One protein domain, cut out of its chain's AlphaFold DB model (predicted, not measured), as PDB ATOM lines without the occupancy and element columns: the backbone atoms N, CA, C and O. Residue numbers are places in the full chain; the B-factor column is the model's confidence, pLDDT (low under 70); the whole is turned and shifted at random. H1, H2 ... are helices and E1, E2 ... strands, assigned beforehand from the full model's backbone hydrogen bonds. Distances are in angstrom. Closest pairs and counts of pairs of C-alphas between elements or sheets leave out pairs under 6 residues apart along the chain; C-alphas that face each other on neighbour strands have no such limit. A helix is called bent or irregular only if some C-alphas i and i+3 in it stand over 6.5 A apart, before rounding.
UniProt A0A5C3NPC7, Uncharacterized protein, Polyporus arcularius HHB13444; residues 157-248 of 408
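Overview. This is residues 157 to 248 of the 408 residues of an uncharacterized protein of Polyporus arcularius HHB13444 (UniProt A0A5C3NPC7). A long two-stranded hairpin, E1 and E2, has the helix H1 running alongside both of its strands, while H2, H3 and H4 gather about the end of the hairpin away from its turn. An unnamed tail, residues 236 to 248, follows H4 and takes the length on, away from the turn of the hairpin. The printed part has 92 residues with four named helices and two named strands, in the order H1, E1, E2, H2, H3, H4; the sheet's order is E1, E2, antiparallel, and the class is mixed, helices and strands. The whole is only just loose, close to compact, with a radius of gyration of the C-alphas of 15.0 A, and elongated, spanning 52 by 28 by 21 A.

Arrangement. H1, residues 157 to 176, is irregular: C-alphas 159 and 162 are 7.2 A apart. E1, residues 181 to 187, and E2, residues 193 to 199, form a hairpin at 161 degrees between their directions, with N 184 and O 196 at 3.1 A and N 194 and O 186 at 2.8 A, within hydrogen-bond range. The closest C-alphas of H1 and E1 are those of Ala 157 and Tyr 186, 6.5 A apart; those of H1 and E2 are His 166 and Tyr 198, 6.3 A apart. H2, residues 200 to 203, touches H1, and H1 touches it with residues 169 to 173 alone; the closest C-alphas of the two, those of Ala 169 and Thr 200, are 5.4 A apart. H3, residues 212 to 215, is close to H2 but not clearly touching, with the C-alphas of Ser 201 and Phe 212 closest at 6.1 A. H4, residues 223 to 235, is close to H3 but not clearly touching, with the C-alphas of Phe 212 and Tyr 230 closest at 6.7 A. H1 and H4 are apart. In H4 every O i to N i+4 pair is within hydrogen-bond range, in H1 14 of 16 are, and H2 and H3 are too short for such a pair.

Along the chain. H1 begins at C-alpha 157, (124.901, 155.375, 183.610), and is 25.4 A long from first to last C-alpha. E1 is 20.3 A long and E2 20.5 A; E2 ends at C-alpha 199, (132.417, 167.939, 193.974). H2 and H3 have 4 residues each. H4 is 17.7 A long and ends at C-alpha 235, (139.072, 171.463, 206.377).

Size, cuts and confidence. The two C-alphas farthest apart, of Glu 190 and Asp 241, are 52.5 A apart. The printed part has no cut. The links H1 to E1, E1 to E2 and E2 to H2 are tight, those from H2 to H3 and H3 to H4 are short, and no link is long. The mean pLDDT of the printed part is 77.3, and residues 205 to 209 and 237 to 248 are under 70.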
ATOM      1  N   ALA A 157     123.890 154.337 183.455       88.38
ATOM      2  CA  ALA A 157     124.901 155.375 183.610       88.38
ATOM      3  C   ALA A 157     124.315 156.770 183.345       88.38
ATOM      4  O   ALA A 157     124.497 157.671 184.159       88.38
ATOM      5  N   GLU A 158     123.527 156.927 182.280       86.75
ATOM      6  CA  GLU A 158     122.886 158.197 181.936       86.75
ATOM      7  C   GLU A 158     121.832 158.632 182.970       86.75
ATOM      8  O   GLU A 158     121.823 159.781 183.410       86.75
ATOM      9  N   LYS A 159     120.947 157.718 183.396       84.56
ATOM     10  CA  LYS A 159     119.822 158.057 184.286       84.56
ATOM     11  C   LYS A 159     120.190 158.102 185.766       84.56
ATOM     12  O   LYS A 159     119.607 158.880 186.516       84.56
ATOM     13  N   ARG A 160     121.074 157.208 186.215       83.75
ATOM     14  CA  ARG A 160     121.412 157.013 187.635       83.75
ATOM     15  C   ARG A 160     122.803 157.527 187.986       83.75
ATOM     16  O   ARG A 160     122.998 157.919 189.131       83.75
ATOM     17  N   GLY A 161     123.738 157.576 187.034       82.88
ATOM     18  CA  GLY A 161     125.129 157.987 187.267       82.88
ATOM     19  C   GLY A 161     125.281 159.336 187.980       82.88
ATOM     20  O   GLY A 161     126.009 159.388 188.976       82.88
ATOM     21  N   PRO A 162     124.562 160.402 187.572       80.56
ATOM     22  CA  PRO A 162     124.595 161.677 188.290       80.56
ATOM     23  C   PRO A 162     124.112 161.556 189.743       80.56
ATOM     24  O   PRO A 162     124.783 162.011 190.662       80.56
ATOM     25  N   GLY A 163     122.995 160.857 189.975       80.31
ATOM     26  CA  GLY A 163     122.453 160.646 191.323       80.31
ATOM     27  C   GLY A 163     123.329 159.756 192.214       80.31
ATOM     28  O   GLY A 163     123.369 159.952 193.429       80.31
ATOM     29  N   TRP A 164     124.043 158.788 191.630       84.56
ATOM     30  CA  TRP A 164     125.058 157.990 192.326       84.56
ATOM     31  C   TRP A 164     126.261 158.834 192.711       84.56
ATOM     32  O   TRP A 164     126.707 158.772 193.850       84.56
ATOM     33  N   SER A 165     126.748 159.655 191.785       83.94
ATOM     34  CA  SER A 165     127.897 160.532 192.013       83.94
ATOM     35  C   SER A 165     127.605 161.566 193.096       83.94
ATOM     36  O   SER A 165     128.418 161.745 193.997       83.94
ATOM     37  N   HIS A 166     126.414 162.168 193.060       81.06
ATOM     38  CA  HIS A 166     125.939 163.061 194.110       81.06
ATOM     39  C   HIS A 166     125.820 162.341 195.462       81.06
ATOM     40  O   HIS A 166     126.363 162.813 196.451       81.06
ATOM     41  N   GLY A 167     125.186 161.160 195.510       79.94
ATOM     42  CA  GLY A 167     125.061 160.389 196.756       79.94
ATOM     43  C   GLY A 167     126.402 159.916 197.331       79.94
ATOM     44  O   GLY A 167     126.550 159.807 198.544       79.94
ATOM     45  N   TYR A 168     127.390 159.648 196.475       81.12
ATOM     46  CA  TYR A 168     128.754 159.335 196.894       81.12
ATOM     47  C   TYR A 168     129.459 160.553 197.507       81.12
ATOM     48  O   TYR A 168     130.075 160.426 198.564       81.12
ATOM     49  N   ALA A 169     129.339 161.726 196.875       81.81
ATOM     50  CA  ALA A 169     129.874 162.977 197.411       81.81
ATOM     51  C   ALA A 169     129.217 163.344 198.754       81.81
ATOM     52  O   ALA A 169     129.915 163.704 199.699       81.81
ATOM     53  N   ASP A 170     127.898 163.163 198.861       79.50
ATOM     54  CA  ASP A 170     127.126 163.380 200.089       79.50
ATOM     55  C   ASP A 170     127.594 162.484 201.233       79.50
ATOM     56  O   ASP A 170     127.839 162.956 202.342       79.50
ATOM     57  N   LEU A 171     127.824 161.199 200.955       80.56
ATOM     58  CA  LEU A 171     128.373 160.272 201.939       80.56
ATOM     59  C   LEU A 171     129.773 160.696 202.411       80.56
ATOM     60  O   LEU A 171     130.041 160.686 203.611       80.56
ATOM     61  N   TRP A 172     130.663 161.072 201.492       82.56
ATOM     62  CA  TRP A 172     132.021 161.514 201.832       82.56
ATOM     63  C   TRP A 172     132.024 162.741 202.737       82.56
ATOM     64  O   TRP A 172     132.738 162.772 203.739       82.56
ATOM     65  N   TYR A 173     131.190 163.723 202.414       80.06
ATOM     66  CA  TYR A 173     131.108 164.935 203.204       80.06
ATOM     67  C   TYR A 173     130.436 164.681 204.558       80.06
ATOM     68  O   TYR A 173     131.036 164.912 205.604       80.06
ATOM     69  N   THR A 174     129.223 164.127 204.561       74.31
ATOM     70  CA  THR A 174     128.416 164.008 205.786       74.31
ATOM     71  C   THR A 174     128.920 162.944 206.758       74.31
ATOM     72  O   THR A 174     128.773 163.117 207.965       74.31
ATOM     73  N   GLN A 175     129.493 161.837 206.267       76.81
ATOM     74  CA  GLN A 175     129.914 160.718 207.122       76.81
ATOM     75  C   GLN A 175     131.402 160.743 207.455       76.81
ATOM     76  O   GLN A 175     131.789 160.305 208.536       76.81
ATOM     77  N   ALA A 176     132.244 161.211 206.531       79.88
ATOM     78  CA  ALA A 176     133.695 161.186 206.704       79.88
ATOM     79  C   ALA A 176     134.307 162.574 206.934       79.88
ATOM     80  O   ALA A 176     135.516 162.652 207.146       79.88
ATOM     81  N   ASN A 177     133.504 163.649 206.890       77.12
ATOM     82  CA  ASN A 177     133.989 165.033 206.899       77.12
ATOM     83  C   ASN A 177     135.126 165.242 205.882       77.12
ATOM     84  O   ASN A 177     136.145 165.872 206.160       77.12
ATOM     85  N   ALA A 178     134.980 164.619 204.713       84.12
ATOM     86  CA  ALA A 178     135.978 164.629 203.661       84.12
ATOM     87  C   ALA A 178     135.468 165.450 202.481       84.12
ATOM     88  O   ALA A 178     134.307 165.344 202.083       84.12
ATOM     89  N   VAL A 179     136.362 166.233 201.884       85.50
ATOM     90  CA  VAL A 179     136.085 166.933 200.629       85.50
ATOM     91  C   VAL A 179     136.709 166.193 199.459       85.50
ATOM     92  O   VAL A 179     137.763 165.565 199.582       85.50
ATOM     93  N   GLY A 180     136.057 166.255 198.305       84.94
ATOM     94  CA  GLY A 180     136.510 165.511 197.141       84.94
ATOM     95  C   GLY A 180     135.873 165.964 195.841       84.94
ATOM     96  O   GLY A 180     134.821 166.599 195.819       84.94
ATOM     97  N   LEU A 181     136.534 165.590 194.749       87.56
ATOM     98  CA  LEU A 181     136.070 165.756 193.379       87.56
ATOM     99  C   LEU A 181     135.948 164.368 192.752       87.56
ATOM    100  O   LEU A 181     136.936 163.651 192.595       87.56
ATOM    101  N   HIS A 182     134.730 163.990 192.389       87.88
ATOM    102  CA  HIS A 182     134.434 162.752 191.691       87.88
ATOM    103  C   HIS A 182     134.300 163.028 190.195       87.88
ATOM    104  O   HIS A 182     133.331 163.637 189.742       87.88
ATOM    105  N   LEU A 183     135.285 162.568 189.423       88.50
ATOM    106  CA  LEU A 183     135.242 162.571 187.964       88.50
ATOM    107  C   LEU A 183     134.709 161.236 187.462       88.50
ATOM    108  O   LEU A 183     135.190 160.185 187.881       88.50
ATOM    109  N   PHE A 184     133.777 161.273 186.516       87.69
ATOM    110  CA  PHE A 184     133.220 160.061 185.932       87.69
ATOM    111  C   PHE A 184     133.063 160.182 184.420       87.69
ATOM    112  O   PHE A 184     132.798 161.253 183.869       87.69
ATOM    113  N   PHE A 185     133.221 159.041 183.753       91.44
ATOM    114  CA  PHE A 185     133.132 158.887 182.308       91.44
ATOM    115  C   PHE A 185     132.253 157.682 182.000       91.44
ATOM    116  O   PHE A 185     132.346 156.658 182.676       91.44
ATOM    117  N   TYR A 186     131.405 157.791 180.986       89.75
ATOM    118  CA  TYR A 186     130.541 156.696 180.556       89.75
ATOM    119  C   TYR A 186     130.208 156.821 179.071       89.75
ATOM    120  O   TYR A 186     130.351 157.891 178.485       89.75
ATOM    121  N   LEU A 187     129.777 155.723 178.458       89.31
ATOM    122  CA  LEU A 187     129.189 155.753 177.121       89.31
ATOM    123  C   LEU A 187     127.677 155.945 177.260       89.31
ATOM    124  O   LEU A 187     127.048 155.242 178.053       89.31
ATOM    125  N   ASP A 188     127.108 156.904 176.526       88.31
ATOM    126  CA  ASP A 188     125.651 157.035 176.410       88.31
ATOM    127  C   ASP A 188     125.056 155.931 175.521       88.31
ATOM    128  O   ASP A 188     125.773 155.071 174.999       88.31
ATOM    129  N   LYS A 189     123.727 155.916 175.373       85.25
ATOM    130  CA  LYS A 189     123.030 154.896 174.575       85.25
ATOM    131  C   LYS A 189     123.445 154.896 173.106       85.25
ATOM    132  O   LYS A 189     123.374 153.862 172.453       85.25
ATOM    133  N   GLU A 190     123.894 156.039 172.592       88.44
ATOM    134  CA  GLU A 190     124.416 156.170 171.233       88.44
ATOM    135  C   GLU A 190     125.909 155.803 171.136       88.44
ATOM    136  O   GLU A 190     126.527 155.989 170.087       88.44
ATOM    137  N   GLY A 191     126.510 155.300 172.219       86.31
ATOM    138  CA  GLY A 191     127.915 154.913 172.278       86.31
ATOM    139  C   GLY A 191     128.881 156.098 172.328       86.31
ATOM    140  O   GLY A 191     130.079 155.920 172.100       86.31
ATOM    141  N   ARG A 192     128.403 157.315 172.611       90.62
ATOM    142  CA  ARG A 192     129.254 158.508 172.698       90.62
ATOM    143  C   ARG A 192     129.842 158.627 174.093       90.62
ATOM    144  O   ARG A 192     129.144 158.468 175.092       90.62
ATOM    145  N   LEU A 193     131.124 158.980 174.159       92.62
ATOM    146  CA  LEU A 193     131.786 159.271 175.423       92.62
ATOM    147  C   LEU A 193     131.185 160.530 176.054       92.62
ATOM    148  O   LEU A 193     131.225 161.621 175.485       92.62
ATOM    149  N   ARG A 194     130.656 160.362 177.259       91.25
ATOM    150  CA  ARG A 194     130.210 161.419 178.155       91.25
ATOM    151  C   ARG A 194     131.127 161.479 179.358       91.25
ATOM    152  O   ARG A 194     131.731 160.490 179.770       91.25
ATOM    153  N   SER A 195     131.203 162.665 179.929       89.75
ATOM    154  CA  SER A 195     131.965 162.934 181.135       89.75
ATOM    155  C   SER A 195     131.194 163.909 181.997       89.75
ATOM    156  O   SER A 195     130.535 164.809 181.473       89.75
ATOM    157  N   GLY A 196     131.331 163.764 183.302       86.88
ATOM    158  CA  GLY A 196     130.790 164.691 184.274       86.88
ATOM    159  C   GLY A 196     131.686 164.741 185.498       86.88
ATOM    160  O   GLY A 196     132.643 163.973 185.634       86.88
ATOM    161  N   HIS A 197     131.374 165.675 186.379       86.88
ATOM    162  CA  HIS A 197     131.999 165.751 187.681       86.88
ATOM    163  C   HIS A 197     130.967 166.149 188.726       86.88
ATOM    164  O   HIS A 197     129.984 166.810 188.403       86.88
ATOM    165  N   TYR A 198     131.210 165.708 189.950       85.31
ATOM    166  CA  TYR A 198     130.571 166.211 191.156       85.31
ATOM    167  C   TYR A 198     131.666 166.525 192.153       85.31
ATOM    168  O   TYR A 198     132.613 165.749 192.288       85.31
ATOM    169  N   ASP A 199     131.530 167.625 192.869       84.44
ATOM    170  CA  ASP A 199     132.417 167.939 193.974       84.44
ATOM    171  C   ASP A 199     131.610 168.246 195.235       84.44
ATOM    172  O   ASP A 199     130.445 168.644 195.174       84.44
ATOM    173  N   THR A 200     132.217 167.999 196.392       80.81
ATOM    174  CA  THR A 200     131.537 168.118 197.687       80.81
ATOM    175  C   THR A 200     131.108 169.548 198.011       80.81
ATOM    176  O   THR A 200     130.228 169.718 198.847       80.81
ATOM    177  N   SER A 201     131.668 170.572 197.351       76.75
ATOM    178  CA  SER A 201     131.279 171.967 197.597       76.75
ATOM    179  C   SER A 201     129.869 172.304 197.136       76.75
ATOM    180  O   SER A 201     129.272 173.264 197.617       76.75
ATOM    181  N   GLU A 202     129.293 171.500 196.240       73.81
ATOM    182  CA  GLU A 202     127.888 171.644 195.856       73.81
ATOM    183  C   GLU A 202     126.916 171.358 197.009       73.81
ATOM    184  O   GLU A 202     125.745 171.717 196.913       73.81
ATOM    185  N   LEU A 203     127.400 170.723 198.081       72.12
ATOM    186  CA  LEU A 203     126.628 170.324 199.257       72.12
ATOM    187  C   LEU A 203     126.748 171.315 200.419       72.12
ATOM    188  O   LEU A 203     126.173 171.083 201.480       72.12
ATOM    189  N   PHE A 204     127.535 172.380 200.266       70.62
ATOM    190  CA  PHE A 204     127.738 173.346 201.337       70.62
ATOM    191  C   PHE A 204     126.525 174.277 201.417       70.62
ATOM    192  O   PHE A 204     126.242 175.030 200.487       70.62
ATOM    193  N   ASP A 205     125.818 174.224 202.546       60.53
ATOM    194  CA  ASP A 205     124.712 175.141 202.852       60.53
ATOM    195  C   ASP A 205     125.216 176.547 203.227       60.53
ATOM    196  O   ASP A 205     124.460 177.522 203.179       60.53
ATOM    197  N   ASP A 206     126.494 176.666 203.600       60.62
ATOM    198  CA  ASP A 206     127.107 177.929 203.989       60.62
ATOM    199  C   ASP A 206     127.661 178.687 202.773       60.62
ATOM    200  O   ASP A 206     128.638 178.293 202.139       60.62
ATOM    201  N   SER A 207     127.045 179.834 202.482       58.84
ATOM    202  CA  SER A 207     127.464 180.767 201.429       58.84
ATOM    203  C   SER A 207     128.838 181.417 201.658       58.84
ATOM    204  O   SER A 207     129.325 182.126 200.775       58.84
ATOM    205  N   SER A 208     129.446 181.227 202.834       60.84
ATOM    206  CA  SER A 208     130.752 181.795 203.182       60.84
ATOM    207  C   SER A 208     131.911 181.158 202.400       60.84
ATOM    208  O   SER A 208     132.894 181.839 202.097       60.84
ATOM    209  N   VAL A 209     131.775 179.890 201.993       65.88
ATOM    210  CA  VAL A 209     132.788 179.153 201.230       65.88
ATOM    211  C   VAL A 209     132.357 179.050 199.771       65.88
ATOM    212  O   VAL A 209     131.372 178.401 199.427       65.88
ATOM    213  N   LYS A 210     133.125 179.678 198.877       78.00
ATOM    214  CA  LYS A 210     132.884 179.574 197.432       78.00
ATOM    215  C   LYS A 210     133.059 178.134 196.946       78.00
ATOM    216  O   LYS A 210     133.908 177.388 197.444       78.00
ATOM    217  N   LYS A 211     132.296 177.772 195.914       83.81
ATOM    218  CA  LYS A 211     132.381 176.444 195.298       83.81
ATOM    219  C   LYS A 211     133.749 176.215 194.662       83.81
ATOM    220  O   LYS A 211     134.392 177.151 194.177       83.81
ATOM    221  N   PHE A 212     134.181 174.957 194.610       86.69
ATOM    222  CA  PHE A 212     135.483 174.567 194.064       86.69
ATOM    223  C   PHE A 212     135.697 175.086 192.636       86.69
ATOM    224  O   PHE A 212     136.710 175.719 192.331       86.69
ATOM    225  N   THR A 213     134.719 174.858 191.759       84.56
ATOM    226  CA  THR A 213     134.791 175.251 190.345       84.56
ATOM    227  C   THR A 213     134.752 176.767 190.139       84.56
ATOM    228  O   THR A 213     135.300 177.259 189.152       84.56
ATOM    229  N   GLU A 214     134.177 177.516 191.084       84.56
ATOM    230  CA  GLU A 214     134.166 178.982 191.081       84.56
ATOM    231  C   GLU A 214     135.517 179.563 191.514       84.56
ATOM    232  O   GLU A 214     135.991 180.534 190.924       84.56
ATOM    233  N   LEU A 215     136.159 178.964 192.523       83.62
ATOM    234  CA  LEU A 215     137.493 179.369 192.979       83.62
ATOM    235  C   LEU A 215     138.591 178.983 191.986       83.62
ATOM    236  O   LEU A 215     139.565 179.718 191.817       83.62
ATOM    237  N   TYR A 216     138.428 177.849 191.308       87.31
ATOM    238  CA  TYR A 216     139.432 177.286 190.411       87.31
ATOM    239  C   TYR A 216     138.856 176.999 189.017       87.31
ATOM    240  O   TYR A 216     138.839 175.849 188.592       87.31
ATOM    241  N   PRO A 217     138.464 178.006 188.214       85.56
ATOM    242  CA  PRO A 217     137.831 177.790 186.903       85.56
ATOM    243  C   PRO A 217     138.708 177.021 185.893       85.56
ATOM    244  O   PRO A 217     138.215 176.445 184.926       85.56
ATOM    245  N   ASN A 218     140.024 176.974 186.121       87.75
ATOM    246  CA  ASN A 218     140.989 176.228 185.311       87.75
ATOM    247  C   ASN A 218     141.507 174.953 186.004       87.75
ATOM    248  O   ASN A 218     142.588 174.472 185.658       87.75
ATOM    249  N   TRP A 219     140.758 174.402 186.966       87.19
ATOM    250  CA  TRP A 219     141.162 173.241 187.770       87.19
ATOM    251  C   TRP A 219     141.633 172.049 186.930       87.19
ATOM    252  O   TRP A 219     142.567 171.354 187.311       87.19
ATOM    253  N   HIS A 220     141.064 171.846 185.741       85.06
ATOM    254  CA  HIS A 220     141.430 170.762 184.825       85.06
ATOM    255  C   HIS A 220     142.911 170.778 184.393       85.06
ATOM    256  O   HIS A 220     143.439 169.742 183.998       85.06
ATOM    257  N   LYS A 221     143.602 171.925 184.476       87.88
ATOM    258  CA  LYS A 221     145.037 172.034 184.156       87.88
ATOM    259  C   LYS A 221     145.940 171.544 185.286       87.88
ATOM    260  O   LYS A 221     147.069 171.142 185.018       87.88
ATOM    261  N   ASN A 222     145.468 171.599 186.533       88.06
ATOM    262  CA  ASN A 222     146.229 171.180 187.707       88.06
ATOM    263  C   ASN A 222     145.305 170.710 188.845       88.06
ATOM    264  O   ASN A 222     145.245 171.302 189.921       88.06
ATOM    265  N   ILE A 223     144.561 169.638 188.575       88.31
ATOM    266  CA  ILE A 223     143.455 169.169 189.419       88.31
ATOM    267  C   ILE A 223     143.860 168.910 190.872       88.31
ATOM    268  O   ILE A 223     143.150 169.322 191.782       88.31
ATOM    269  N   PHE A 224     145.007 168.267 191.092       84.69
ATOM    270  CA  PHE A 224     145.448 167.877 192.431       84.69
ATOM    271  C   PHE A 224     145.884 169.074 193.276       84.69
ATOM    272  O   PHE A 224     145.586 169.105 194.464       84.69
ATOM    273  N   ASP A 225     146.537 170.071 192.674       85.06
ATOM    274  CA  ASP A 225     146.921 171.302 193.375       85.06
ATOM    275  C   ASP A 225     145.690 172.136 193.738       85.06
ATOM    276  O   ASP A 225     145.534 172.544 194.886       85.06
ATOM    277  N   CYS A 226     144.774 172.333 192.783       87.38
ATOM    278  CA  CYS A 226     143.529 173.053 193.037       87.38
ATOM    279  C   CYS A 226     142.706 172.367 194.133       87.38
ATOM    280  O   CYS A 226     142.244 173.037 195.053       87.38
ATOM    281  N   LEU A 227     142.539 171.042 194.058       87.00
ATOM    282  CA  LEU A 227     141.772 170.287 195.049       87.00
ATOM    283  C   LEU A 227     142.467 170.273 196.414       87.00
ATOM    284  O   LEU A 227     141.791 170.399 197.427       87.00
ATOM    285  N   GLY A 228     143.799 170.164 196.453       86.06
ATOM    286  CA  GLY A 228     144.575 170.212 197.694       86.06
ATOM    287  C   GLY A 228     144.452 171.559 198.404       86.06
ATOM    288  O   GLY A 228     144.158 171.594 199.596       86.06
ATOM    289  N   LYS A 229     144.585 172.667 197.664       84.56
ATOM    290  CA  LYS A 229     144.367 174.020 198.201       84.56
ATOM    291  C   LYS A 229     142.942 174.205 198.693       84.56
ATOM    292  O   LYS A 229     142.733 174.719 199.782       84.56
ATOM    293  N   TYR A 230     141.970 173.752 197.903       85.69
ATOM    294  CA  TYR A 230     140.571 173.804 198.303       85.69
ATOM    295  C   TYR A 230     140.319 173.020 199.593       85.69
ATOM    296  O   TYR A 230     139.681 173.528 200.508       85.69
ATOM    297  N   ALA A 231     140.871 171.811 199.699       86.25
ATOM    298  CA  ALA A 231     140.730 170.986 200.886       86.25
ATOM    299  C   ALA A 231     141.359 171.617 202.127       86.25
ATOM    300  O   ALA A 231     140.737 171.575 203.183       86.25
ATOM    301  N   ALA A 232     142.531 172.241 201.994       82.88
ATOM    302  CA  ALA A 232     143.149 172.988 203.084       82.88
ATOM    303  C   ALA A 232     142.245 174.137 203.557       82.88
ATOM    304  O   ALA A 232     141.959 174.228 204.741       82.88
ATOM    305  N   THR A 233     141.710 174.948 202.636       79.69
ATOM    306  CA  THR A 233     140.805 176.057 202.984       79.69
ATOM    307  C   THR A 233     139.538 175.589 203.705       79.69
ATOM    308  O   THR A 233     139.074 176.259 204.619       79.69
ATOM    309  N   VAL A 234     138.955 174.463 203.287       78.69
ATOM    310  CA  VAL A 234     137.680 173.986 203.845       78.69
ATOM    311  C   VAL A 234     137.867 173.222 205.155       78.69
ATOM    312  O   VAL A 234     137.070 173.380 206.073       78.69
ATOM    313  N   LEU A 235     138.887 172.365 205.239       81.00
ATOM    314  CA  LEU A 235     139.072 171.463 206.377       81.00
ATOM    315  C   LEU A 235     139.980 172.037 207.470       81.00
ATOM    316  O   LEU A 235     139.937 171.538 208.592       81.00
ATOM    317  N   LEU A 236     140.785 173.059 207.161       77.00
ATOM    318  CA  LEU A 236     141.714 173.714 208.090       77.00
ATOM    319  C   LEU A 236     141.517 175.249 208.082       77.00
ATOM    320  O   LEU A 236     142.443 175.981 207.735       77.00
ATOM    321  N   PRO A 237     140.322 175.763 208.437       62.59
ATOM    322  CA  PRO A 237     140.029 177.197 208.363       62.59
ATOM    323  C   PRO A 237     140.808 178.050 209.384       62.59
ATOM    324  O   PRO A 237     140.941 179.250 209.173       62.59
ATOM    325  N   ASP A 238     141.342 177.443 210.453       51.44
ATOM    326  CA  ASP A 238     142.043 178.137 211.550       51.44
ATOM    327  C   ASP A 238     143.586 178.106 211.437       51.44
ATOM    328  O   ASP A 238     144.275 178.629 212.312       51.44
ATOM    329  N   ASP A 239     144.147 177.535 210.363       44.03
ATOM    330  CA  ASP A 239     145.600 177.493 210.099       44.03
ATOM    331  C   ASP A 239     146.067 178.638 209.168       44.03
ATOM    332  O   ASP A 239     147.042 178.506 208.424       44.03
ATOM    333  N   ASP A 240     145.403 179.797 209.217       41.91
ATOM    334  CA  ASP A 240     145.712 180.959 208.360       41.91
ATOM    335  C   ASP A 240     147.050 181.664 208.705       41.91
ATOM    336  O   ASP A 240     147.377 182.697 208.131       41.91
ATOM    337  N   ASP A 241     147.877 181.080 209.585       39.06
ATOM    338  CA  ASP A 241     149.226 181.572 209.920       39.06
ATOM    339  C   ASP A 241     150.368 180.567 209.653       39.06
ATOM    340  O   ASP A 241     151.535 180.888 209.885       39.06
ATOM    341  N   ASN A 242     150.100 179.370 209.120       36.62
ATOM    342  CA  ASN A 242     151.168 178.460 208.688       36.62
ATOM    343  C   ASN A 242     150.812 177.778 207.371       36.62
ATOM    344  O   ASN A 242     150.246 176.689 207.329       36.62
ATOM    345  N   VAL A 243     151.236 178.417 206.279       42.09
ATOM    346  CA  VAL A 243     151.314 177.829 204.941       42.09
ATOM    347  C   VAL A 243     152.128 176.531 205.019       42.09
ATOM    348  O   VAL A 243     153.356 176.546 204.968       42.09
ATOM    349  N   ALA A 244     151.438 175.401 205.176       43.22
ATOM    350  CA  ALA A 244     152.027 174.081 205.046       43.22
ATOM    351  C   ALA A 244     152.558 173.926 203.614       43.22
ATOM    352  O   ALA A 244     151.858 174.222 202.641       43.22
ATOM    353  N   ASP A 245     153.821 173.511 203.516       36.25
ATOM    354  CA  ASP A 245     154.598 173.457 202.281       36.25
ATOM    355  C   ASP A 245     153.824 172.829 201.103       36.25
ATOM    356  O   ASP A 245     153.182 171.781 201.256       36.25
ATOM    357  N   PRO A 246     153.911 173.422 199.898       35.09
ATOM    358  CA  PRO A 246     153.230 172.905 198.720       35.09
ATOM    359  C   PRO A 246     153.710 171.480 198.377       35.09
ATOM    360  O   PRO A 246     154.920 171.229 198.345       35.09
ATOM    361  N   PRO A 247     152.803 170.536 198.044       36.97
ATOM    362  CA  PRO A 247     153.201 169.237 197.515       36.97
ATOM    363  C   PRO A 247     153.922 169.408 196.166       36.97
ATOM    364  O   PRO A 247     153.654 170.361 195.426       36.97
ATOM    365  N   PRO A 248     154.850 168.496 195.820       33.12
ATOM    366  CA  PRO A 248     155.808 168.718 194.752       33.12
ATOM    367  C   PRO A 248     155.081 168.827 193.414       33.12
ATOM    368  O   PRO A 248     154.547 167.850 192.883       33.12
TER     369      PRO A 248